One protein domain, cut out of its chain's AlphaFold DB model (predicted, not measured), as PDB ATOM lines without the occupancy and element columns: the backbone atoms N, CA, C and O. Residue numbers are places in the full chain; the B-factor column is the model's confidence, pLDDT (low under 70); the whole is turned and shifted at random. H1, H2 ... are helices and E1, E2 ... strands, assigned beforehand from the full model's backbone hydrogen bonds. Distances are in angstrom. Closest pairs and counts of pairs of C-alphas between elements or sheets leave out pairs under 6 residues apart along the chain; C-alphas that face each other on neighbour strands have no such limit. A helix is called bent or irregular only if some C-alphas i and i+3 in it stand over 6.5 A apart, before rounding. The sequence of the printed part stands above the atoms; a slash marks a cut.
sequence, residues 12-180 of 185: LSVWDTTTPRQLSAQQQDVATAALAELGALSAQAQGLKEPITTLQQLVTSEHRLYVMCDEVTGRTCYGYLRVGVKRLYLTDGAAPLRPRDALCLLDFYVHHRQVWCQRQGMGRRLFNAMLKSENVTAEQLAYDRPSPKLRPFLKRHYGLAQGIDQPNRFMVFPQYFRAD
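Overview. This is residues 12 to 180 of the 185 residues of an uncharacterized protein of Tribonema minus (UniProt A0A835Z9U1). A strongly twisted six-stranded sheet, with the long bent hairpin of E3 and E4 running along much of the domain's length, lies between H1 and the small H2 on one face and H3 on the other. The short strands E5 and E6 extend the sheet beside E4, with H4 near them and H5 closing the printed part. The 169 printed residues hold five named helices and six named strands in the order E1 H1 H2 E2 E3 E4 H3 E5 H4 E6 H5, of mixed class. The mixed sheet runs E1 E2 E3 E4 E5 E6, with E4 and E5 parallel and the other neighbours antiparallel. The whole is compact, with a radius of gyration of the C-alphas of 16.4 A and spans of 52 by 37 by 32 A.

Along the chain. E1, residues 12 to 15, begins at C-alpha 12 (124.378, 277.065, 317.520). H1, residues 25 to 46, is 30.9 A long; H2 is residues 55 to 60. E2, residues 63 to 69, is 19.5 A long. E3, residues 77 to 90, is 34.5 A long and bends by 77 degrees at residue 87; E4, residues 98 to 110, is 33.2 A long and bends by 60 degrees at residue 101. H3, residues 122 to 134, is 18.2 A long. E5 is residues 142 to 144, H4 residues 150 to 158 and E6 residues 170 to 172. H5, residues 174 to 180, ends at C-alpha 180 (96.714, 260.525, 325.629); it is irregular, but only just, with C-alphas 176 and 179 7.0 A apart.

Arrangement. E1 and E2 are antiparallel, with N 13 and O 67 2.9 A apart, within hydrogen-bond range. E2, E3 and E4 form a meander, each strand the antiparallel neighbour of the one before, and two hairpins; N 66 and O 81 are 2.8 A apart, N 88 and O 100 2.8 A. E4, H3 and E5 form a strand-helix-strand unit, two parallel neighbours joined through a helix, with a right-handed crossover; N 105 and O 142 are 2.8 A apart. E5 and E6 are antiparallel, with N 143 and O 171 2.8 A apart. The sheet and its helices make three layers, helices on both faces: H1, at a height over the sheet of 10.2 A, runs across the strands, and H3, at 8.3 A on the opposite face, runs slantwise to them. The closest C-alphas of H3 and E2 are those of Leu 126 and Met 68, 6.8 A. H2 is on the same face as H1 and touches its residues 31 to 36, the closest C-alphas being those of Thr 32 and Leu 55, 5.5 A. H4 only grazes the sheet, with residues 150 to 151, and H5 is only just not on it, with 4 pairs of C-alphas within 10 A. Every O i to N i+4 pair is within hydrogen-bond range in H1, H2, H3 and H4; H5 has 0 of 3, but 3 of 4 O i to N i+3 pairs.

Size, cuts and confidence. The C-alphas of Gln 26 and Ala 94, the two farthest apart, are 52.7 A apart. The printed part has no cut; the links E4 to H3 and H4 to E6 are long. The mean pLDDT of the printed part is 90.5, and residues 112 to 120 and 179 to 180 are under 70.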
ATOM      1  N   LEU A  12     125.088 278.343 317.445       93.56
ATOM      2  CA  LEU A  12     124.378 277.065 317.520       93.56
ATOM      3  C   LEU A  12     124.450 276.331 316.179       93.56
ATOM      4  O   LEU A  12     123.993 276.860 315.168       93.56
ATOM      5  N   SER A  13     124.877 275.073 316.208       94.62
ATOM      6  CA  SER A  13     124.714 274.144 315.091       94.62
ATOM      7  C   SER A  13     123.933 272.899 315.492       94.62
ATOM      8  O   SER A  13     123.925 272.481 316.654       94.62
ATOM      9  N   VAL A  14     123.243 272.321 314.508       95.88
ATOM     10  CA  VAL A  14     122.436 271.107 314.651       95.88
ATOM     11  C   VAL A  14     122.953 270.089 313.653       95.88
ATOM     12  O   VAL A  14     123.044 270.383 312.465       95.88
ATOM     13  N   TRP A  15     123.340 268.926 314.155       95.56
ATOM     14  CA  TRP A  15     123.903 267.840 313.370       95.56
ATOM     15  C   TRP A  15     123.020 266.608 313.526       95.56
ATOM     16  O   TRP A  15     122.765 266.158 314.642       95.56
ATOM     17  N   ASP A  16     122.563 266.057 312.413       93.94
ATOM     18  CA  ASP A  16     121.806 264.806 312.340       93.94
ATOM     19  C   ASP A  16     122.632 263.706 311.647       93.94
ATOM     20  O   ASP A  16     123.833 263.861 311.430       93.94
ATOM     21  N   THR A  17     122.006 262.589 311.269       92.06
ATOM     22  CA  THR A  17     122.691 261.505 310.537       92.06
ATOM     23  C   THR A  17     123.230 261.931 309.163       92.06
ATOM     24  O   THR A  17     124.163 261.314 308.640       92.06
ATOM     25  N   THR A  18     122.660 262.976 308.557       90.88
ATOM     26  CA  THR A  18     123.030 263.453 307.217       90.88
ATOM     27  C   THR A  18     124.202 264.422 307.265       90.88
ATOM     28  O   THR A  18     125.040 264.406 306.364       90.88
ATOM     29  N   THR A  19     124.318 265.200 308.345       90.94
ATOM     30  CA  THR A  19     125.319 266.269 308.466       90.94
ATOM     31  C   THR A  19     126.756 265.741 308.328       90.94
ATOM     32  O   THR A  19     127.473 266.230 307.457       90.94
ATOM     33  N   PRO A  20     127.194 264.686 309.054       88.69
ATOM     34  CA  PRO A  20     128.536 264.134 308.874       88.69
ATOM     35  C   PRO A  20     128.763 263.529 307.484       88.69
ATOM     36  O   PRO A  20     129.885 263.547 306.992       88.69
ATOM     37  N   ARG A  21     127.714 263.003 306.832       87.62
ATOM     38  CA  ARG A  21     127.817 262.345 305.516       87.62
ATOM     39  C   ARG A  21     128.075 263.330 304.378       87.62
ATOM     40  O   ARG A  21     128.552 262.918 303.326       87.62
ATOM     41  N   GLN A  22     127.755 264.605 304.581       90.12
ATOM     42  CA  GLN A  22     128.003 265.681 303.618       90.12
ATOM     43  C   GLN A  22     129.427 266.249 303.717       90.12
ATOM     44  O   GLN A  22     129.849 267.005 302.845       90.12
ATOM     45  N   LEU A  23     130.171 265.894 304.766       89.31
ATOM     46  CA  LEU A  23     131.543 266.338 304.981       89.31
ATOM     47  C   LEU A  23     132.533 265.506 304.159       89.31
ATOM     48  O   LEU A  23     132.345 264.301 303.975       89.31
ATOM     49  N   SER A  24     133.636 266.132 303.740       91.94
ATOM     50  CA  SER A  24     134.785 265.411 303.181       91.94
ATOM     51  C   SER A  24     135.415 264.479 304.224       91.94
ATOM     52  O   SER A  24     135.255 264.692 305.425       91.94
ATOM     53  N   ALA A  25     136.185 263.475 303.793       90.25
ATOM     54  CA  ALA A  25     136.863 262.553 304.713       90.25
ATOM     55  C   ALA A  25     137.715 263.296 305.763       90.25
ATOM     56  O   ALA A  25     137.584 263.053 306.957       90.25
ATOM     57  N   GLN A  26     138.482 264.303 305.331       89.75
ATOM     58  CA  GLN A  26     139.280 265.134 306.234       89.75
ATOM     59  C   GLN A  26     138.411 265.900 307.248       89.75
ATOM     60  O   GLN A  26     138.770 266.014 308.418       89.75
ATOM     61  N   GLN A  27     137.262 266.430 306.823       90.62
ATOM     62  CA  GLN A  27     136.333 267.117 307.724       90.62
ATOM     63  C   GLN A  27     135.668 266.146 308.710       90.62
ATOM     64  O   GLN A  27     135.449 266.516 309.863       90.62
ATOM     65  N   GLN A  28     135.380 264.910 308.291       90.75
ATOM     66  CA  GLN A  28     134.861 263.864 309.176       90.75
ATOM     67  C   GLN A  28     135.886 263.457 310.237       90.75
ATOM     68  O   GLN A  28     135.508 263.288 311.397       90.75
ATOM     69  N   ASP A  29     137.170 263.362 309.885       90.69
ATOM     70  CA  ASP A  29     138.242 263.066 310.842       90.69
ATOM     71  C   ASP A  29     138.352 264.167 311.907       90.69
ATOM     72  O   ASP A  29     138.369 263.893 313.110       90.69
ATOM     73  N   VAL A  30     138.325 265.432 311.472       90.75
ATOM     74  CA  VAL A  30     138.338 266.596 312.372       90.75
ATOM     75  C   VAL A  30     137.090 266.625 313.262       90.75
ATOM     76  O   VAL A  30     137.195 266.859 314.468       90.75
ATOM     77  N   ALA A  31     135.907 266.343 312.708       91.25
ATOM     78  CA  ALA A  31     134.665 266.275 313.477       91.25
ATOM     79  C   ALA A  31     134.654 265.119 314.483       91.25
ATOM     80  O   ALA A  31     134.174 265.281 315.608       91.25
ATOM     81  N   THR A  32     135.223 263.974 314.105       92.62
ATOM     82  CA  THR A  32     135.369 262.809 314.981       92.62
ATOM     83  C   THR A  32     136.244 263.151 316.175       92.62
ATOM     84  O   THR A  32     135.835 262.899 317.308       92.62
ATOM     85  N   ALA A  33     137.400 263.778 315.945       91.44
ATOM     86  CA  ALA A  33     138.305 264.195 317.012       91.44
ATOM     87  C   ALA A  33     137.654 265.226 317.952       91.44
ATOM     88  O   ALA A  33     137.670 265.042 319.171       91.44
ATOM     89  N   ALA A  34     137.014 266.262 317.396       90.44
ATOM     90  CA  ALA A  34     136.358 267.305 318.187       90.44
ATOM     91  C   ALA A  34     135.215 266.747 319.055       90.44
ATOM     92  O   ALA A  34     135.104 267.064 320.243       90.44
ATOM     93  N   LEU A  35     134.370 265.873 318.492       92.25
ATOM     94  CA  LEU A  35     133.277 265.259 319.246       92.25
ATOM     95  C   LEU A  35     133.779 264.227 320.262       92.25
ATOM     96  O   LEU A  35     133.192 264.117 321.337       92.25
ATOM     97  N   ALA A  36     134.861 263.502 319.966       92.06
ATOM     98  CA  ALA A  36     135.479 262.580 320.915       92.06
ATOM     99  C   ALA A  36     135.986 263.312 322.167       92.06
ATOM    100  O   ALA A  36     135.763 262.841 323.283       92.06
ATOM    101  N   GLU A  37     136.595 264.489 322.004       89.88
ATOM    102  CA  GLU A  37     137.047 265.305 323.133       89.88
ATOM    103  C   GLU A  37     135.868 265.825 323.971       89.88
ATOM    104  O   GLU A  37     135.855 265.671 325.197       89.88
ATOM    105  N   LEU A  38     134.825 266.364 323.327       90.56
ATOM    106  CA  LEU A  38     133.600 266.783 324.020       90.56
ATOM    107  C   LEU A  38     132.926 265.615 324.758       90.56
ATOM    108  O   LEU A  38     132.524 265.762 325.915       90.56
ATOM    109  N   GLY A  39     132.834 264.452 324.112       93.12
ATOM    110  CA  GLY A  39     132.276 263.235 324.689       93.12
ATOM    111  C   GLY A  39     133.075 262.738 325.894       93.12
ATOM    112  O   GLY A  39     132.482 262.349 326.901       93.12
ATOM    113  N   ALA A  40     134.408 262.810 325.843       93.25
ATOM    114  CA  ALA A  40     135.282 262.476 326.968       93.25
ATOM    115  C   ALA A  40     135.085 263.430 328.154       93.25
ATOM    116  O   ALA A  40     134.950 262.985 329.297       93.25
ATOM    117  N   LEU A  41     134.984 264.735 327.891       91.75
ATOM    118  CA  LEU A  41     134.699 265.742 328.917       91.75
ATOM    119  C   LEU A  41     133.323 265.537 329.570       91.75
ATOM    120  O   LEU A  41     133.177 265.734 330.783       91.75
ATOM    121  N   SER A  42     132.321 265.130 328.786       92.81
ATOM    122  CA  SER A  42     130.999 264.762 329.297       92.81
ATOM    123  C   SER A  42     131.048 263.502 330.157       92.81
ATOM    124  O   SER A  42     130.559 263.520 331.291       92.81
ATOM    125  N   ALA A  43     131.704 262.440 329.678       93.31
ATOM    126  CA  ALA A  43     131.874 261.191 330.418       93.31
ATOM    127  C   ALA A  43     132.555 261.426 331.769       93.31
ATOM    128  O   ALA A  43     132.035 261.003 332.801       93.31
ATOM    129  N   GLN A  44     133.647 262.192 331.780       92.38
ATOM    130  CA  GLN A  44     134.353 262.560 333.004       92.38
ATOM    131  C   GLN A  44     133.442 263.316 333.982       92.38
ATOM    132  O   GLN A  44     133.422 263.012 335.175       92.38
ATOM    133  N   ALA A  45     132.658 264.283 333.498       89.25
ATOM    134  CA  ALA A  45     131.758 265.067 334.343       89.25
ATOM    135  C   ALA A  45     130.577 264.258 334.908       89.25
ATOM    136  O   ALA A  45     129.995 264.667 335.918       89.25
ATOM    137  N   GLN A  46     130.226 263.146 334.259       88.69
ATOM    138  CA  GLN A  46     129.167 262.217 334.661       88.69
ATOM    139  C   GLN A  46     129.698 260.977 335.405       88.69
ATOM    140  O   GLN A  46     128.898 260.184 335.897       88.69
ATOM    141  N   GLY A  47     131.022 260.805 335.515       90.44
ATOM    142  CA  GLY A  47     131.643 259.624 336.126       90.44
ATOM    143  C   GLY A  47     131.508 258.344 335.291       90.44
ATOM    144  O   GLY A  47     131.505 257.245 335.845       90.44
ATOM    145  N   LEU A  48     131.354 258.470 333.970       90.62
ATOM    146  CA  LEU A  48     131.261 257.346 333.038       90.62
ATOM    147  C   LEU A  48     132.662 256.861 332.637       90.62
ATOM    148  O   LEU A  48     133.589 257.658 332.517       90.62
ATOM    149  N   LYS A  49     132.805 255.549 332.401       91.06
ATOM    150  CA  LYS A  49     134.072 254.948 331.941       91.06
ATOM    151  C   LYS A  49     134.411 255.324 330.499       91.06
ATOM    152  O   LYS A  49     135.578 255.495 330.177       91.06
ATOM    153  N   GLU A  50     133.390 255.445 329.656       91.56
ATOM    154  CA  GLU A  50     133.522 255.716 328.226       91.56
ATOM    155  C   GLU A  50     132.525 256.802 327.786       91.56
ATOM    156  O   GLU A  50     131.446 256.922 328.383       91.56
ATOM    157  N   PRO A  51     132.854 257.589 326.743       93.81
ATOM    158  CA  PRO A  51     131.925 258.518 326.106       93.81
ATOM    159  C   PRO A  51     130.673 257.825 325.568       93.81
ATOM    160  O   PRO A  51     130.748 256.835 324.849       93.81
ATOM    161  N   ILE A  52     129.506 258.409 325.849       93.19
ATOM    162  CA  ILE A  52     128.210 257.957 325.307       93.19
ATOM    163  C   ILE A  52     127.747 258.782 324.100       93.19
ATOM    164  O   ILE A  52     126.601 258.644 323.672       93.19
ATOM    165  N   THR A  53     128.604 259.672 323.603       93.75
ATOM    166  CA  THR A  53     128.348 260.511 322.434       93.75
ATOM    167  C   THR A  53     129.593 260.513 321.554       93.75
ATOM    168  O   THR A  53     130.630 261.045 321.943       93.75
ATOM    169  N   THR A  54     129.483 259.910 320.371       93.00
ATOM    170  CA  THR A  54     130.530 259.861 319.339       93.00
ATOM    171  C   THR A  54     129.948 260.161 317.958       93.00
ATOM    172  O   THR A  54     128.736 260.045 317.747       93.00
ATOM    173  N   LEU A  55     130.803 260.514 316.989       91.44
ATOM    174  CA  LEU A  55     130.343 260.786 315.620       91.44
ATOM    175  C   LEU A  55     129.758 259.526 314.971       91.44
ATOM    176  O   LEU A  55     128.723 259.594 314.317       91.44
ATOM    177  N   GLN A  56     130.357 258.361 315.230       89.94
ATOM    178  CA  GLN A  56     129.843 257.080 314.748       89.94
ATOM    179  C   GLN A  56     128.416 256.821 315.240       89.94
ATOM    180  O   GLN A  56     127.565 256.447 314.439       89.94
ATOM    181  N   GLN A  57     128.134 257.057 316.528       90.38
ATOM    182  CA  GLN A  57     126.776 256.924 317.059       90.38
ATOM    183  C   GLN A  57     125.811 257.881 316.364       90.38
ATOM    184  O   GLN A  57     124.688 257.485 316.084       90.38
ATOM    185  N   LEU A  58     126.225 259.116 316.065       90.50
ATOM    186  CA  LEU A  58     125.385 260.080 315.350       90.50
ATOM    187  C   LEU A  58     125.069 259.628 313.912       90.50
ATOM    188  O   LEU A  58     123.947 259.790 313.453       90.50
ATOM    189  N   VAL A  59     126.028 259.010 313.216       90.06
ATOM    190  CA  VAL A  59     125.840 258.510 311.839       90.06
ATOM    191  C   VAL A  59     124.962 257.256 311.784       90.06
ATOM    192  O   VAL A  59     124.228 257.068 310.810       90.06
ATOM    193  N   THR A  60     125.029 256.391 312.800       89.06
ATOM    194  CA  THR A  60     124.294 255.111 312.839       89.06
ATOM    195  C   THR A  60     122.940 255.184 313.540       89.06
ATOM    196  O   THR A  60     122.224 254.186 313.579       89.06
ATOM    197  N   SER A  61     122.570 256.343 314.086       89.06
ATOM    198  CA  SER A  61     121.288 256.555 314.757       89.06
ATOM    199  C   SER A  61     120.545 257.751 314.173       89.06
ATOM    200  O   SER A  61     121.137 258.629 313.557       89.06
ATOM    201  N   GLU A  62     119.243 257.829 314.432       89.25
ATOM    202  CA  GLU A  62     118.418 259.008 314.126       89.25
ATOM    203  C   GLU A  62     118.501 260.057 315.249       89.25
ATOM    204  O   GLU A  62     117.533 260.736 315.606       89.25
ATOM    205  N   HIS A  63     119.671 260.155 315.883       95.31
ATOM    206  CA  HIS A  63     119.920 261.152 316.908       95.31
ATOM    207  C   HIS A  63     120.245 262.503 316.273       95.31
ATOM    208  O   HIS A  63     120.746 262.596 315.155       95.31
ATOM    209  N   ARG A  64     119.993 263.562 317.038       97.06
ATOM    210  CA  ARG A  64     120.365 264.934 316.705       97.06
ATOM    211  C   ARG A  64     121.247 265.495 317.802       97.06
ATOM    212  O   ARG A  64     120.977 265.310 318.992       97.06
ATOM    213  N   LEU A  65     122.320 266.151 317.389       97.56
ATOM    214  CA  LEU A  65     123.318 266.768 318.241       97.56
ATOM    215  C   LEU A  65     123.251 268.284 318.057       97.56
ATOM    216  O   LEU A  65     123.486 268.802 316.973       97.56
ATOM    217  N   TYR A  66     122.953 268.986 319.137       97.38
ATOM    218  CA  TYR A  66     122.965 270.436 319.219       97.38
ATOM    219  C   TYR A  66     124.280 270.853 319.864       97.38
ATOM    220  O   TYR A  66     124.535 270.473 321.007       97.38
ATOM    221  N   VAL A  67     125.108 271.626 319.167       94.88
ATOM    222  CA  VAL A  67     126.405 272.099 319.671       94.88
ATOM    223  C   VAL A  67     126.376 273.618 319.750       94.88
ATOM    224  O   VAL A  67     125.916 274.282 318.827       94.88
ATOM    225  N   MET A  68     126.835 274.172 320.872       91.62
ATOM    226  CA  MET A  68     126.968 275.617 321.049       91.62
ATOM    227  C   MET A  68     128.442 275.996 321.075       91.62
ATOM    228  O   MET A  68     129.173 275.565 321.971       91.62
ATOM    229  N   CYS A  69     128.840 276.854 320.147       89.94
ATOM    230  CA  CYS A  69     130.172 277.424 320.034       89.94
ATOM    231  C   CYS A  69     130.163 278.941 320.251       89.94
ATOM    232  O   CYS A  69     129.114 279.585 320.266       89.94
ATOM    233  N   ASP A  70     131.358 279.511 320.385       86.81
ATOM    234  CA  ASP A  70     131.591 280.951 320.314       86.81
ATOM    235  C   ASP A  70     130.955 281.547 319.046       86.81
ATOM    236  O   ASP A  70     131.173 281.055 317.939       86.81
ATOM    237  N   GLU A  71     130.146 282.593 319.209       86.62
ATOM    238  CA  GLU A  71     129.336 283.179 318.127       86.62
ATOM    239  C   GLU A  71     130.172 283.947 317.094       86.62
ATOM    240  O   GLU A  71     129.697 284.194 315.990       86.62
ATOM    241  N   VAL A  72     131.413 284.315 317.426       85.06
ATOM    242  CA  VAL A  72     132.280 285.111 316.544       85.06
ATOM    243  C   VAL A  72     133.251 284.216 315.785       85.06
ATOM    244  O   VAL A  72     133.375 284.295 314.567       85.06
ATOM    245  N   THR A  73     133.960 283.358 316.510       84.00
ATOM    246  CA  THR A  73     135.068 282.559 315.982       84.00
ATOM    247  C   THR A  73     134.674 281.117 315.691       84.00
ATOM    248  O   THR A  73     135.353 280.455 314.908       84.00
ATOM    249  N   GLY A  74     133.644 280.588 316.363       83.00
ATOM    250  CA  GLY A  74     133.294 279.166 316.335       83.00
ATOM    251  C   GLY A  74     134.366 278.232 316.905       83.00
ATOM    252  O   GLY A  74     134.190 277.021 316.851       83.00
ATOM    253  N   ARG A  75     135.474 278.765 317.450       81.50
ATOM    254  CA  ARG A  75     136.650 277.977 317.869       81.50
ATOM    255  C   ARG A  75     136.490 277.288 319.216       81.50
ATOM    256  O   ARG A  75     137.155 276.290 319.500       81.50
ATOM    257  N   THR A  76     135.632 277.845 320.061       83.81
ATOM    258  CA  THR A  76     135.403 277.353 321.416       83.81
ATOM    259  C   THR A  76     134.013 276.759 321.509       83.81
ATOM    260  O   THR A  76     133.029 277.488 321.451       83.81
ATOM    261  N   CYS A  77     133.939 275.447 321.712       87.44
ATOM    262  CA  CYS A  77     132.704 274.755 322.055       87.44
ATOM    263  C   CYS A  77     132.368 274.951 323.542       87.44
ATOM    264  O   CYS A  77     133.140 274.572 324.425       87.44
ATOM    265  N   TYR A  78     131.194 275.507 323.837       87.25
ATOM    266  CA  TYR A  78     130.688 275.679 325.202       87.25
ATOM    267  C   TYR A  78     129.955 274.448 325.728       87.25
ATOM    268  O   TYR A  78     129.839 274.275 326.942       87.25
ATOM    269  N   GLY A  79     129.438 273.598 324.848       91.12
ATOM    270  CA  GLY A  79     128.705 272.405 325.242       91.12
ATOM    271  C   GLY A  79     127.899 271.815 324.102       91.12
ATOM    272  O   GLY A  79     127.816 272.389 323.015       91.12
ATOM    273  N   TYR A  80     127.283 270.677 324.384       95.19
ATOM    274  CA  TYR A  80     126.399 269.998 323.455       95.19
ATOM    275  C   TYR A  80     125.219 269.348 324.177       95.19
ATOM    276  O   TYR A  80     125.229 269.127 325.393       95.19
ATOM    277  N   LEU A  81     124.197 269.028 323.398       96.44
ATOM    278  CA  LEU A  81     123.004 268.324 323.821       96.44
ATOM    279  C   LEU A  81     122.630 267.320 322.731       96.44
ATOM    280  O   LEU A  81     122.548 267.682 321.561       96.44
ATOM    281  N   ARG A  82     122.405 266.061 323.103       97.69
ATOM    282  CA  ARG A  82     122.020 264.987 322.184       97.69
ATOM    283  C   ARG A  82     120.617 264.491 322.499       97.69
ATOM    284  O   ARG A  82     120.330 264.124 323.642       97.69
ATOM    285  N   VAL A  83     119.772 264.427 321.475       98.38
ATOM    286  CA  VAL A  83     118.416 263.869 321.544       98.38
ATOM    287  C   VAL A  83     118.208 262.784 320.501       98.38
ATOM    288  O   VAL A  83     118.953 262.692 319.529       98.38
ATOM    289  N   GLY A  84     117.193 261.952 320.695       97.31
ATOM    290  CA  GLY A  84     116.835 260.900 319.750       97.31
ATOM    291  C   GLY A  84     115.512 260.247 320.096       97.31
ATOM    292  O   GLY A  84     115.153 260.185 321.271       97.31
ATOM    293  N   VAL A  85     114.789 259.761 319.090       96.56
ATOM    294  CA  VAL A  85     113.567 258.989 319.326       96.56
ATOM    295  C   VAL A  85     113.950 257.568 319.732       96.56
ATOM    296  O   VAL A  85     114.795 256.936 319.101       96.56
ATOM    297  N   LYS A  86     113.346 257.064 320.808       95.81
ATOM    298  CA  LYS A  86     113.475 255.668 321.235       95.81
ATOM    299  C   LYS A  86     112.098 255.092 321.511       95.81
ATOM    300  O   LYS A  86     111.257 255.753 322.116       95.81
ATOM    301  N   ARG A  87     111.902 253.825 321.147       96.44
ATOM    302  CA  ARG A  87     110.716 253.079 321.558       96.44
ATOM    303  C   ARG A  87     110.871 252.626 323.006       96.44
ATOM    304  O   ARG A  87     111.653 251.722 323.302       96.44
ATOM    305  N   LEU A  88     110.154 253.283 323.911       96.62
ATOM    306  CA  LEU A  88     110.183 253.043 325.352       96.62
ATOM    307  C   LEU A  88     108.850 252.470 325.827       96.62
ATOM    308  O   LEU A  88     107.790 252.871 325.367       96.62
ATOM    309  N   TYR A  89     108.901 251.571 326.804       96.31
ATOM    310  CA  TYR A  89     107.723 251.170 327.568       96.31
ATOM    311  C   TYR A  89     107.609 252.084 328.791       96.31
ATOM    312  O   TYR A  89     108.523 252.093 329.617       96.31
ATOM    313  N   LEU A  90     106.537 252.875 328.869       96.38
ATOM    314  CA  LEU A  90     106.346 253.932 329.872       96.38
ATOM    315  C   LEU A  90     105.013 253.769 330.613       96.38
ATOM    316  O   LEU A  90     104.040 253.272 330.044       96.38
ATOM    317  N   THR A  91     104.970 254.206 331.871       94.75
ATOM    318  CA  THR A  91     103.788 254.188 332.749       94.75
ATOM    319  C   THR A  91     103.760 255.414 333.666       94.75
ATOM    320  O   THR A  91     104.807 255.925 334.074       94.75
ATOM    321  N   ASP A  92     102.558 255.871 334.008       91.69
ATOM    322  CA  ASP A  92     102.299 256.872 335.048       91.69
ATOM    323  C   ASP A  92     102.226 256.264 336.464       91.69
ATOM    324  O   ASP A  92     102.052 256.986 337.443       91.69
ATOM    325  N   GLY A  93     102.374 254.941 336.578       88.62
ATOM    326  CA  GLY A  93     102.243 254.162 337.809       88.62
ATOM    327  C   GLY A  93     100.829 253.633 338.070       88.62
ATOM    328  O   GLY A  93     100.688 252.682 338.834       88.62
ATOM    329  N   ALA A  94      99.801 254.194 337.427       87.31
ATOM    330  CA  ALA A  94      98.415 253.744 337.552       87.31
ATOM    331  C   ALA A  94      98.047 252.722 336.465       87.31
ATOM    332  O   ALA A  94      97.355 251.741 336.738       87.31
ATOM    333  N   ALA A  95      98.529 252.931 335.238       86.69
ATOM    334  CA  ALA A  95      98.293 252.038 334.110       86.69
ATOM    335  C   ALA A  95      99.471 251.070 333.865       86.69
ATOM    336  O   ALA A  95     100.618 251.372 334.208       86.69
ATOM    337  N   PRO A  96      99.248 249.918 333.204       92.44
ATOM    338  CA  PRO A  96     100.338 249.073 332.721       92.44
ATOM    339  C   PRO A  96     101.299 249.827 331.789       92.44
ATOM    340  O   PRO A  96     100.921 250.797 331.131       92.44
ATOM    341  N   LEU A  97     102.536 249.338 331.690       95.00
ATOM    342  CA  LEU A  97     103.536 249.846 330.749       95.00
ATOM    343  C   LEU A  97     103.015 249.786 329.303       95.00
ATOM    344  O   LEU A  97     102.614 248.721 328.831       95.00
ATOM    345  N   ARG A  98     103.081 250.908 328.579       94.31
ATOM    346  CA  ARG A  98     102.696 250.995 327.160       94.31
ATOM    347  C   ARG A  98     103.880 251.408 326.287       94.31
ATOM    348  O   ARG A  98     104.645 252.282 326.703       94.31
ATOM    349  N   PRO A  99     104.046 250.811 325.093       95.38
ATOM    350  CA  PRO A  99     105.086 251.218 324.156       95.38
ATOM    351  C   PRO A  99     104.784 252.605 323.584       95.38
ATOM    352  O   PRO A  99     103.652 252.891 323.197       95.38
ATOM    353  N   ARG A 100     105.805 253.458 323.515       94.12
ATOM    354  CA  ARG A 100     105.740 254.827 322.997       94.12
ATOM    355  C   ARG A 100     107.028 255.168 322.274       94.12
ATOM    356  O   ARG A 100     108.107 254.845 322.768       94.12
ATOM    357  N   ASP A 101     106.917 255.873 321.161       95.25
ATOM    358  CA  ASP A 101     108.074 256.452 320.488       95.25
ATOM    359  C   ASP A 101     108.333 257.826 321.115       95.25
ATOM    360  O   ASP A 101     107.620 258.795 320.871       95.25
ATOM    361  N   ALA A 102     109.296 257.864 322.034       95.88
ATOM    362  CA  ALA A 102     109.567 259.007 322.895       95.88
ATOM    363  C   ALA A 102     110.792 259.774 322.397       95.88
ATOM    364  O   ALA A 102     111.860 259.181 322.213       95.88
ATOM    365  N   LEU A 103     110.679 261.097 322.254       97.81
ATOM    366  CA  LEU A 103     111.855 261.943 322.085       97.81
ATOM    367  C   LEU A 103     112.620 261.998 323.410       97.81
ATOM    368  O   LEU A 103     112.106 262.434 324.442       97.81
ATOM    369  N   CYS A 104     113.859 261.526 323.377       98.25
ATOM    370  CA  CYS A 104     114.680 261.353 324.558       98.25
ATOM    371  C   CYS A 104     115.820 262.365 324.597       98.25
ATOM    372  O   CYS A 104     116.527 262.520 323.605       98.25
ATOM    373  N   LEU A 105     116.076 262.960 325.763       98.31
ATOM    374  CA  LEU A 105     117.355 263.588 326.077       98.31
ATOM    375  C   LEU A 105     118.351 262.497 326.484       98.31
ATOM    376  O   LEU A 105     118.159 261.834 327.504       98.31
ATOM    377  N   LEU A 106     119.395 262.310 325.676       97.06
ATOM    378  CA  LEU A 106     120.326 261.181 325.786       97.06
ATOM    379  C   LEU A 106     121.672 261.568 326.390       97.06
ATOM    380  O   LEU A 106     122.313 260.750 327.040       97.06
ATOM    381  N   ASP A 107     122.117 262.798 326.150       96.31
ATOM    382  CA  ASP A 107     123.329 263.343 326.748       96.31
ATOM    383  C   ASP A 107     123.243 264.871 326.762       96.31
ATOM    384  O   ASP A 107     122.693 265.479 325.840       96.31
ATOM    385  N   PHE A 108     123.756 265.507 327.808       95.81
ATOM    386  CA  PHE A 108     123.725 266.960 327.935       95.81
ATOM    387  C   PHE A 108     124.900 267.452 328.769       95.81
ATOM    388  O   PHE A 108     124.982 267.214 329.978       95.81
ATOM    389  N   TYR A 109     125.792 268.189 328.114       93.25
ATOM    390  CA  TYR A 109     127.026 268.664 328.708       93.25
ATOM    391  C   TYR A 109     127.271 270.136 328.395       93.25
ATOM    392  O   TYR A 109     127.165 270.584 327.258       93.25
ATOM    393  N   VAL A 110     127.661 270.889 329.423       90.31
ATOM    394  CA  VAL A 110     128.119 272.274 329.294       90.31
ATOM    395  C   VAL A 110     129.462 272.394 330.000       90.31
ATOM    396  O   VAL A 110     129.587 272.069 331.186       90.31
ATOM    397  N   HIS A 111     130.469 272.864 329.270       84.75
ATOM    398  CA  HIS A 111     131.823 272.995 329.773       84.75
ATOM    399  C   HIS A 111     131.902 274.084 330.852       84.75
ATOM    400  O   HIS A 111     131.388 275.193 330.719       84.75
ATOM    401  N   HIS A 112     132.549 273.754 331.969       66.88
ATOM    402  CA  HIS A 112     132.485 274.541 333.202       66.88
ATOM    403  C   HIS A 112     133.637 275.541 333.365       66.88
ATOM    404  O   HIS A 112     133.551 276.417 334.228       66.88
ATOM    405  N   ARG A 113     134.725 275.400 332.596       57.84
ATOM    406  CA  ARG A 113     136.028 275.969 332.970       57.84
ATOM    407  C   ARG A 113     136.343 277.350 332.392       57.84
ATOM    408  O   ARG A 113     137.268 277.973 332.891       57.84
ATOM    409  N   GLN A 114     135.597 277.852 331.404       50.88
ATOM    410  CA  GLN A 114     136.042 279.035 330.646       50.88
ATOM    411  C   GLN A 114     135.171 280.291 330.716       50.88
ATOM    412  O   GLN A 114     135.586 281.306 330.169       50.88
ATOM    413  N   VAL A 115     134.034 280.321 331.427       46.19
ATOM    414  CA  VAL A 115     133.310 281.599 331.555       46.19
ATOM    415  C   VAL A 115     132.615 281.793 332.897       46.19
ATOM    416  O   VAL A 115     131.431 281.522 333.061       46.19
ATOM    417  N   TRP A 116     133.340 282.332 333.877       46.09
ATOM    418  CA  TRP A 116     132.740 282.799 335.132       46.09
ATOM    419  C   TRP A 116     131.644 283.873 334.919       46.09
ATOM    420  O   TRP A 116     130.769 283.994 335.770       46.09
ATOM    421  N   CYS A 117     131.593 284.545 333.754       44.00
ATOM    422  CA  CYS A 117     130.571 285.556 333.428       44.00
ATOM    423  C   CYS A 117     129.450 285.104 332.456       44.00
ATOM    424  O   CYS A 117     128.346 285.627 332.551       44.00
ATOM    425  N   GLN A 118     129.653 284.119 331.564       47.78
ATOM    426  CA  GLN A 118     128.630 283.680 330.581       47.78
ATOM    427  C   GLN A 118     127.905 282.374 330.975       47.78
ATOM    428  O   GLN A 118     127.019 281.899 330.265       47.78
ATOM    429  N   ARG A 119     128.240 281.775 332.130       50.50
ATOM    430  CA  ARG A 119     127.603 280.541 332.640       50.50
ATOM    431  C   ARG A 119     126.136 280.701 333.036       50.50
ATOM    432  O   ARG A 119     125.438 279.695 333.178       50.50
ATOM    433  N   GLN A 120     125.651 281.928 333.213       61.00
ATOM    434  CA  GLN A 120     124.265 282.196 333.586       61.00
ATOM    435  C   GLN A 120     123.349 282.000 332.371       61.00
ATOM    436  O   GLN A 120     122.922 282.943 331.722       61.00
ATOM    437  N   GLY A 121     123.064 280.737 332.050       83.19
ATOM    438  CA  GLY A 121     122.016 280.383 331.101       83.19
ATOM    439  C   GLY A 121     122.464 279.670 329.834       83.19
ATOM    440  O   GLY A 121     121.585 279.330 329.058       83.19
ATOM    441  N   MET A 122     123.750 279.358 329.618       87.00
ATOM    442  CA  MET A 122     124.164 278.654 328.388       87.00
ATOM    443  C   MET A 122     123.469 277.295 328.228       87.00
ATOM    444  O   MET A 122     122.931 276.991 327.167       87.00
ATOM    445  N   GLY A 123     123.361 276.529 329.320       91.25
ATOM    446  CA  GLY A 123     122.571 275.296 329.328       91.25
ATOM    447  C   GLY A 123     121.095 275.537 329.000       91.25
ATOM    448  O   GLY A 123     120.502 274.770 328.256       91.25
ATOM    449  N   ARG A 124     120.510 276.641 329.481       93.44
ATOM    450  CA  ARG A 124     119.129 277.025 329.151       93.44
ATOM    451  C   ARG A 124     118.992 277.454 327.690       93.44
ATOM    452  O   ARG A 124     118.025 277.059 327.060       93.44
ATOM    453  N   ARG A 125     119.944 278.220 327.141       93.38
ATOM    454  CA  ARG A 125     119.974 278.626 325.725       93.38
ATOM    455  C   ARG A 125     120.012 277.396 324.823       93.38
ATOM    456  O   ARG A 125     119.171 277.281 323.943       93.38
ATOM    457  N   LEU A 126     120.931 276.466 325.094       94.25
ATOM    458  CA  LEU A 126     121.071 275.232 324.325       94.25
ATOM    459  C   LEU A 126     119.819 274.348 324.429       94.25
ATOM    460  O   LEU A 126     119.317 273.867 323.420       94.25
ATOM    461  N   PHE A 127     119.268 274.194 325.636       97.31
ATOM    462  CA  PHE A 127     118.055 273.407 325.850       97.31
ATOM    463  C   PHE A 127     116.827 274.034 325.174       97.31
ATOM    464  O   PHE A 127     116.106 273.337 324.473       97.31
ATOM    465  N   ASN A 128     116.619 275.348 325.309       97.50
ATOM    466  CA  ASN A 128     115.534 276.070 324.634       97.50
ATOM    467  C   ASN A 128     115.646 275.986 323.110       97.50
ATOM    468  O   ASN A 128     114.631 275.881 322.427       97.50
ATOM    469  N   ALA A 129     116.867 276.062 322.577       97.06
ATOM    470  CA  ALA A 129     117.094 275.923 321.150       97.06
ATOM    471  C   ALA A 129     116.689 274.531 320.652       97.06
ATOM    472  O   ALA A 129     115.998 274.435 319.641       97.06
ATOM    473  N   MET A 130     117.040 273.479 321.402       98.06
ATOM    474  CA  MET A 130     116.569 272.126 321.111       98.06
ATOM    475  C   MET A 130     115.042 272.034 321.197       98.06
ATOM    476  O   MET A 130     114.432 271.602 320.230       98.06
ATOM    477  N   LEU A 131     114.404 272.518 322.270       98.19
ATOM    478  CA  LEU A 131     112.938 272.483 322.399       98.19
ATOM    479  C   LEU A 131     112.230 273.152 321.211       98.19
ATOM    480  O   LEU A 131     111.265 272.615 320.673       98.19
ATOM    481  N   LYS A 132     112.740 274.312 320.778       97.88
ATOM    482  CA  LYS A 132     112.206 275.048 319.627       97.88
ATOM    483  C   LYS A 132     112.391 274.280 318.317       97.88
ATOM    484  O   LYS A 132     111.474 274.258 317.507       97.88
ATOM    485  N   SER A 133     113.567 273.695 318.106       97.19
ATOM    486  CA  SER A 133     113.900 272.943 316.890       97.19
ATOM    487  C   SER A 133     113.119 271.628 316.790       97.19
ATOM    488  O   SER A 133     112.660 271.257 315.717       97.19
ATOM    489  N   GLU A 134     112.914 270.956 317.922       96.88
ATOM    490  CA  GLU A 134     112.142 269.713 318.027       96.88
ATOM    491  C   GLU A 134     110.626 269.950 318.110       96.88
ATOM    492  O   GLU A 134     109.855 269.001 318.005       96.88
ATOM    493  N   ASN A 135     110.194 271.204 318.287       96.88
ATOM    494  CA  ASN A 135     108.798 271.601 318.475       96.88
ATOM    495  C   ASN A 135     108.102 270.849 319.629       96.88
ATOM    496  O   ASN A 135     107.001 270.319 319.482       96.88
ATOM    497  N   VAL A 136     108.761 270.807 320.789       96.62
ATOM    498  CA  VAL A 136     108.264 270.144 322.008       96.62
ATOM    499  C   VAL A 136     108.463 271.025 323.240       96.62
ATOM    500  O   VAL A 136     109.313 271.919 323.264       96.62
ATOM    501  N   THR A 137     107.714 270.746 324.301       97.12
ATOM    502  CA  THR A 137     107.970 271.280 325.641       97.12
ATOM    503  C   THR A 137     108.845 270.329 326.456       97.12
ATOM    504  O   THR A 137     109.017 269.155 326.126       97.12
ATOM    505  N   ALA A 138     109.444 270.837 327.536       97.50
ATOM    506  CA  ALA A 138     110.353 270.046 328.362       97.50
ATOM    507  C   ALA A 138     109.654 268.817 328.970       97.50
ATOM    508  O   ALA A 138     110.241 267.742 329.029       97.50
ATOM    509  N   GLU A 139     108.387 268.940 329.372       96.75
ATOM    510  CA  GLU A 139     107.630 267.823 329.933       96.75
ATOM    511  C   GLU A 139     107.272 266.708 328.938       96.75
ATOM    512  O   GLU A 139     106.924 265.610 329.370       96.75
ATOM    513  N   GLN A 140     107.378 266.966 327.633       96.19
ATOM    514  CA  GLN A 140     107.135 265.982 326.571       96.19
ATOM    515  C   GLN A 140     108.373 265.126 326.256       96.19
ATOM    516  O   GLN A 140     108.328 264.281 325.365       96.19
ATOM    517  N   LEU A 141     109.484 265.326 326.972       97.69
ATOM    518  CA  LEU A 141     110.712 264.552 326.803       97.69
ATOM    519  C   LEU A 141     110.796 263.388 327.793       97.69
ATOM    520  O   LEU A 141     110.378 263.487 328.950       97.69
ATOM    521  N   ALA A 142     111.451 262.312 327.360       98.06
ATOM    522  CA  ALA A 142     112.006 261.303 328.255       98.06
ATOM    523  C   ALA A 142     113.488 261.594 328.531       98.06
ATOM    524  O   ALA A 142     114.243 261.971 327.638       98.06
ATOM    525  N   TYR A 143     113.940 261.415 329.767       98.25
ATOM    526  CA  TYR A 143     115.310 261.727 330.180       98.25
ATOM    527  C   TYR A 143     116.069 260.439 330.505       98.25
ATOM    528  O   TYR A 143     115.690 259.732 331.438       98.25
ATOM    529  N   ASP A 144     117.135 260.131 329.763       97.25
ATOM    530  CA  ASP A 144     117.976 258.949 330.002       97.25
ATOM    531  C   ASP A 144     118.878 259.204 331.221       97.25
ATOM    532  O   ASP A 144     119.769 260.052 331.169       97.25
ATOM    533  N   ARG A 145     118.612 258.520 332.344       94.12
ATOM    534  CA  ARG A 145     119.403 258.589 333.593       94.12
ATOM    535  C   ARG A 145     119.817 260.021 333.988       94.12
ATOM    536  O   ARG A 145     121.011 260.321 334.072       94.12
ATOM    537  N   PRO A 146     118.857 260.924 334.256       93.19
ATOM    538  CA  PRO A 146     119.148 262.335 334.483       93.19
ATOM    539  C   PRO A 146     120.122 262.542 335.649       93.19
ATOM    540  O   PRO A 146     119.878 262.096 336.773       93.19
ATOM    541  N   SER A 147     121.207 263.276 335.388       89.12
ATOM    542  CA  SER A 147     122.236 263.553 336.395       89.12
ATOM    543  C   SER A 147     121.693 264.377 337.577       89.12
ATOM    544  O   SER A 147     120.716 265.124 337.428       89.12
ATOM    545  N   PRO A 148     122.368 264.359 338.746       87.50
ATOM    546  CA  PRO A 148     122.006 265.205 339.887       87.50
ATOM    547  C   PRO A 148     121.997 266.712 339.580       87.50
ATOM    548  O   PRO A 148     121.384 267.480 340.313       87.50
ATOM    549  N   LYS A 149     122.657 267.150 338.496       89.50
ATOM    550  CA  LYS A 149     122.638 268.545 338.020       89.50
ATOM    551  C   LYS A 149     121.450 268.844 337.106       89.50
ATOM    552  O   LYS A 149     120.971 269.977 337.087       89.50
ATOM    553  N   LEU A 150     120.962 267.844 336.369       92.50
ATOM    554  CA  LEU A 150     119.862 268.010 335.425       92.50
ATOM    555  C   LEU A 150     118.519 268.205 336.139       92.50
ATOM    556  O   LEU A 150     117.761 269.095 335.763       92.50
ATOM    557  N   ARG A 151     118.229 267.448 337.206       93.69
ATOM    558  CA  ARG A 151     116.948 267.581 337.934       93.69
ATOM    559  C   ARG A 151     116.734 269.000 338.507       93.69
ATOM    560  O   ARG A 151     115.690 269.590 338.230       93.69
ATOM    561  N   PRO A 152     117.704 269.625 339.211       93.12
ATOM    562  CA  PRO A 152     117.583 271.020 339.643       93.12
ATOM    563  C   PRO A 152     117.491 272.017 338.483       93.12
ATOM    564  O   PRO A 152     116.777 273.012 338.596       93.12
ATOM    565  N   PHE A 153     118.186 271.762 337.368       94.31
ATOM    566  CA  PHE A 153     118.087 272.583 336.159       94.31
ATOM    567  C   PHE A 153     116.658 272.580 335.596       94.31
ATOM    568  O   PHE A 153     116.102 273.650 335.343       94.31
ATOM    569  N   LEU A 154     116.042 271.397 335.476       96.56
ATOM    570  CA  LEU A 154     114.671 271.239 334.988       96.56
ATOM    571  C   LEU A 154     113.655 271.913 335.916       96.56
ATOM    572  O   LEU A 154     112.817 272.691 335.458       96.56
ATOM    573  N   LYS A 155     113.802 271.713 337.230       95.75
ATOM    574  CA  LYS A 155     112.976 272.378 338.243       95.75
ATOM    575  C   LYS A 155     113.075 273.902 338.156       95.75
ATOM    576  O   LYS A 155     112.052 274.579 338.158       95.75
ATOM    577  N   ARG A 156     114.293 274.448 338.071       94.69
ATOM    578  CA  ARG A 156     114.535 275.900 338.068       94.69
ATOM    579  C   ARG A 156     114.021 276.590 336.807       94.69
ATOM    580  O   ARG A 156     113.537 277.712 336.901       94.69
ATOM    581  N   HIS A 157     114.199 275.976 335.638       95.75
ATOM    582  CA  HIS A 157     113.958 276.650 334.359       95.75
ATOM    583  C   HIS A 157     112.634 276.284 333.691       95.75
ATOM    584  O   HIS A 157     112.153 277.082 332.889       95.75
ATOM    585  N   TYR A 158     112.053 275.133 334.035       96.50
ATOM    586  CA  TYR A 158     110.826 274.617 333.419       96.50
ATOM    587  C   TYR A 158     109.770 274.193 334.454       96.50
ATOM    588  O   TYR A 158     108.724 273.682 334.082       96.50
ATOM    589  N   GLY A 159     110.019 274.377 335.759       96.12
ATOM    590  CA  GLY A 159     109.060 274.022 336.815       96.12
ATOM    591  C   GLY A 159     108.882 272.513 337.035       96.12
ATOM    592  O   GLY A 159     107.990 272.094 337.770       96.12
ATOM    593  N   LEU A 160     109.737 271.684 336.432       96.19
ATOM    594  CA  LEU A 160     109.601 270.229 336.443       96.19
ATOM    595  C   LEU A 160     110.316 269.617 337.659       96.19
ATOM    596  O   LEU A 160     111.530 269.413 337.649       96.19
ATOM    597  N   ALA A 161     109.566 269.377 338.738       91.81
ATOM    598  CA  ALA A 161     110.116 268.928 340.024       91.81
ATOM    599  C   ALA A 161     109.884 267.441 340.339       91.81
ATOM    600  O   ALA A 161     110.755 266.806 340.930       91.81
ATOM    601  N   GLN A 162     108.721 266.893 339.977       91.31
ATOM    602  CA  GLN A 162     108.309 265.531 340.334       91.31
ATOM    603  C   GLN A 162     108.380 264.614 339.112       91.31
ATOM    604  O   GLN A 162     107.383 264.401 338.430       91.31
ATOM    605  N   GLY A 163     109.582 264.130 338.802       93.50
ATOM    606  CA  GLY A 163     109.778 263.122 337.759       93.50
ATOM    607  C   GLY A 163     109.405 261.723 338.253       93.50
ATOM    608  O   GLY A 163     109.612 261.407 339.424       93.50
ATOM    609  N   ILE A 164     108.886 260.895 337.352       95.31
ATOM    610  CA  ILE A 164     108.560 259.486 337.562       95.31
ATOM    611  C   ILE A 164     109.678 258.661 336.928       95.31
ATOM    612  O   ILE A 164     109.816 258.626 335.699       95.31
ATOM    613  N   ASP A 165     110.482 258.005 337.759       96.25
ATOM    614  CA  ASP A 165     111.504 257.079 337.283       96.25
ATOM    615  C   ASP A 165     110.843 255.799 336.751       96.25
ATOM    616  O   ASP A 165     109.946 255.223 337.368       96.25
ATOM    617  N   GLN A 166     111.279 255.365 335.575       97.12
ATOM    618  CA  GLN A 166     110.734 254.230 334.843       97.12
ATOM    619  C   GLN A 166     111.648 253.004 335.004       97.12
ATOM    620  O   GLN A 166     112.869 253.154 335.138       97.12
ATOM    621  N   PRO A 167     111.121 251.768 334.892       94.56
ATOM    622  CA  PRO A 167     111.933 250.547 335.001       94.56
ATOM    623  C   PRO A 167     113.088 250.460 333.988       94.56
ATOM    624  O   PRO A 167     114.124 249.855 334.257       94.56
ATOM    625  N   ASN A 168     112.943 251.105 332.827       95.50
ATOM    626  CA  ASN A 168     113.963 251.178 331.775       95.50
ATOM    627  C   ASN A 168     115.069 252.226 332.045       95.50
ATOM    628  O   ASN A 168     115.902 252.467 331.171       95.50
ATOM    629  N   ARG A 169     115.108 252.813 333.254       95.75
ATOM    630  CA  ARG A 169     116.064 253.842 333.714       95.75
ATOM    631  C   ARG A 169     115.894 255.224 333.074       95.75
ATOM    632  O   ARG A 169     116.743 256.093 333.285       95.75
ATOM    633  N   PHE A 170     114.811 255.439 332.332       97.75
ATOM    634  CA  PHE A 170     114.387 256.778 331.945       97.75
ATOM    635  C   PHE A 170     113.595 257.436 333.069       97.75
ATOM    636  O   PHE A 170     113.031 256.770 333.933       97.75
ATOM    637  N   MET A 171     113.529 258.758 333.034       97.56
ATOM    638  CA  MET A 171     112.617 259.559 333.837       97.56
ATOM    639  C   MET A 171     111.698 260.327 332.889       97.56
ATOM    640  O   MET A 171     112.168 260.894 331.903       97.56
ATOM    641  N   VAL A 172     110.407 260.377 333.196       97.31
ATOM    642  CA  VAL A 172     109.420 261.236 332.516       97.31
ATOM    643  C   VAL A 172     108.695 262.083 333.555       97.31
ATOM    644  O   VAL A 172     108.784 261.802 334.748       97.31
ATOM    645  N   PHE A 173     107.984 263.127 333.142       96.25
ATOM    646  CA  PHE A 173     107.120 263.888 334.048       96.25
ATOM    647  C   PHE A 173     105.652 263.474 333.874       96.25
ATOM    648  O   PHE A 173     105.287 263.046 332.784       96.25
ATOM    649  N   PRO A 174     104.785 263.613 334.895       94.19
ATOM    650  CA  PRO A 174     103.366 263.251 334.791       94.19
ATOM    651  C   PRO A 174     102.657 263.878 333.581       94.19
ATOM    652  O   PRO A 174     101.791 263.270 332.960       94.19
ATOM    653  N   GLN A 175     103.052 265.098 333.214       94.19
ATOM    654  CA  GLN A 175     102.506 265.833 332.078       94.19
ATOM    655  C   GLN A 175     102.791 265.156 330.727       94.19
ATOM    656  O   GLN A 175     102.044 265.402 329.783       94.19
ATOM    657  N   TYR A 176     103.796 264.276 330.647       93.69
ATOM    658  CA  TYR A 176     104.111 263.475 329.460       93.69
ATOM    659  C   TYR A 176     102.894 262.670 328.971       93.69
ATOM    660  O   TYR A 176     102.682 262.521 327.773       93.69
ATOM    661  N   PHE A 177     102.054 262.196 329.897       91.38
ATOM    662  CA  PHE A 177     100.885 261.361 329.600       91.38
ATOM    663  C   PHE A 177      99.614 262.161 329.269       91.38
ATOM    664  O   PHE A 177      98.583 261.578 328.944       91.38
ATOM    665  N   ARG A 178      99.650 263.501 329.326       85.25
ATOM    666  CA  ARG A 178      98.459 264.334 329.061       85.25
ATOM    667  C   ARG A 178      98.011 264.305 327.601       85.25
ATOM    668  O   ARG A 178      96.842 264.549 327.339       85.25
ATOM    669  N   ALA A 179      98.909 263.996 326.667       63.44
ATOM    670  CA  ALA A 179      98.571 263.896 325.247       63.44
ATOM    671  C   ALA A 179      97.665 262.692 324.925       63.44
ATOM    672  O   ALA A 179      96.965 262.724 323.921       63.44
ATOM    673  N   ASP A 180      97.630 261.666 325.785       54.81
ATOM    674  CA  ASP A 180      96.714 260.525 325.629       54.81
ATOM    675  C   ASP A 180      95.316 260.802 326.183       54.81
ATOM    676  O   ASP A 180      94.398 260.018 325.964       54.81
TER     677      ASP A 180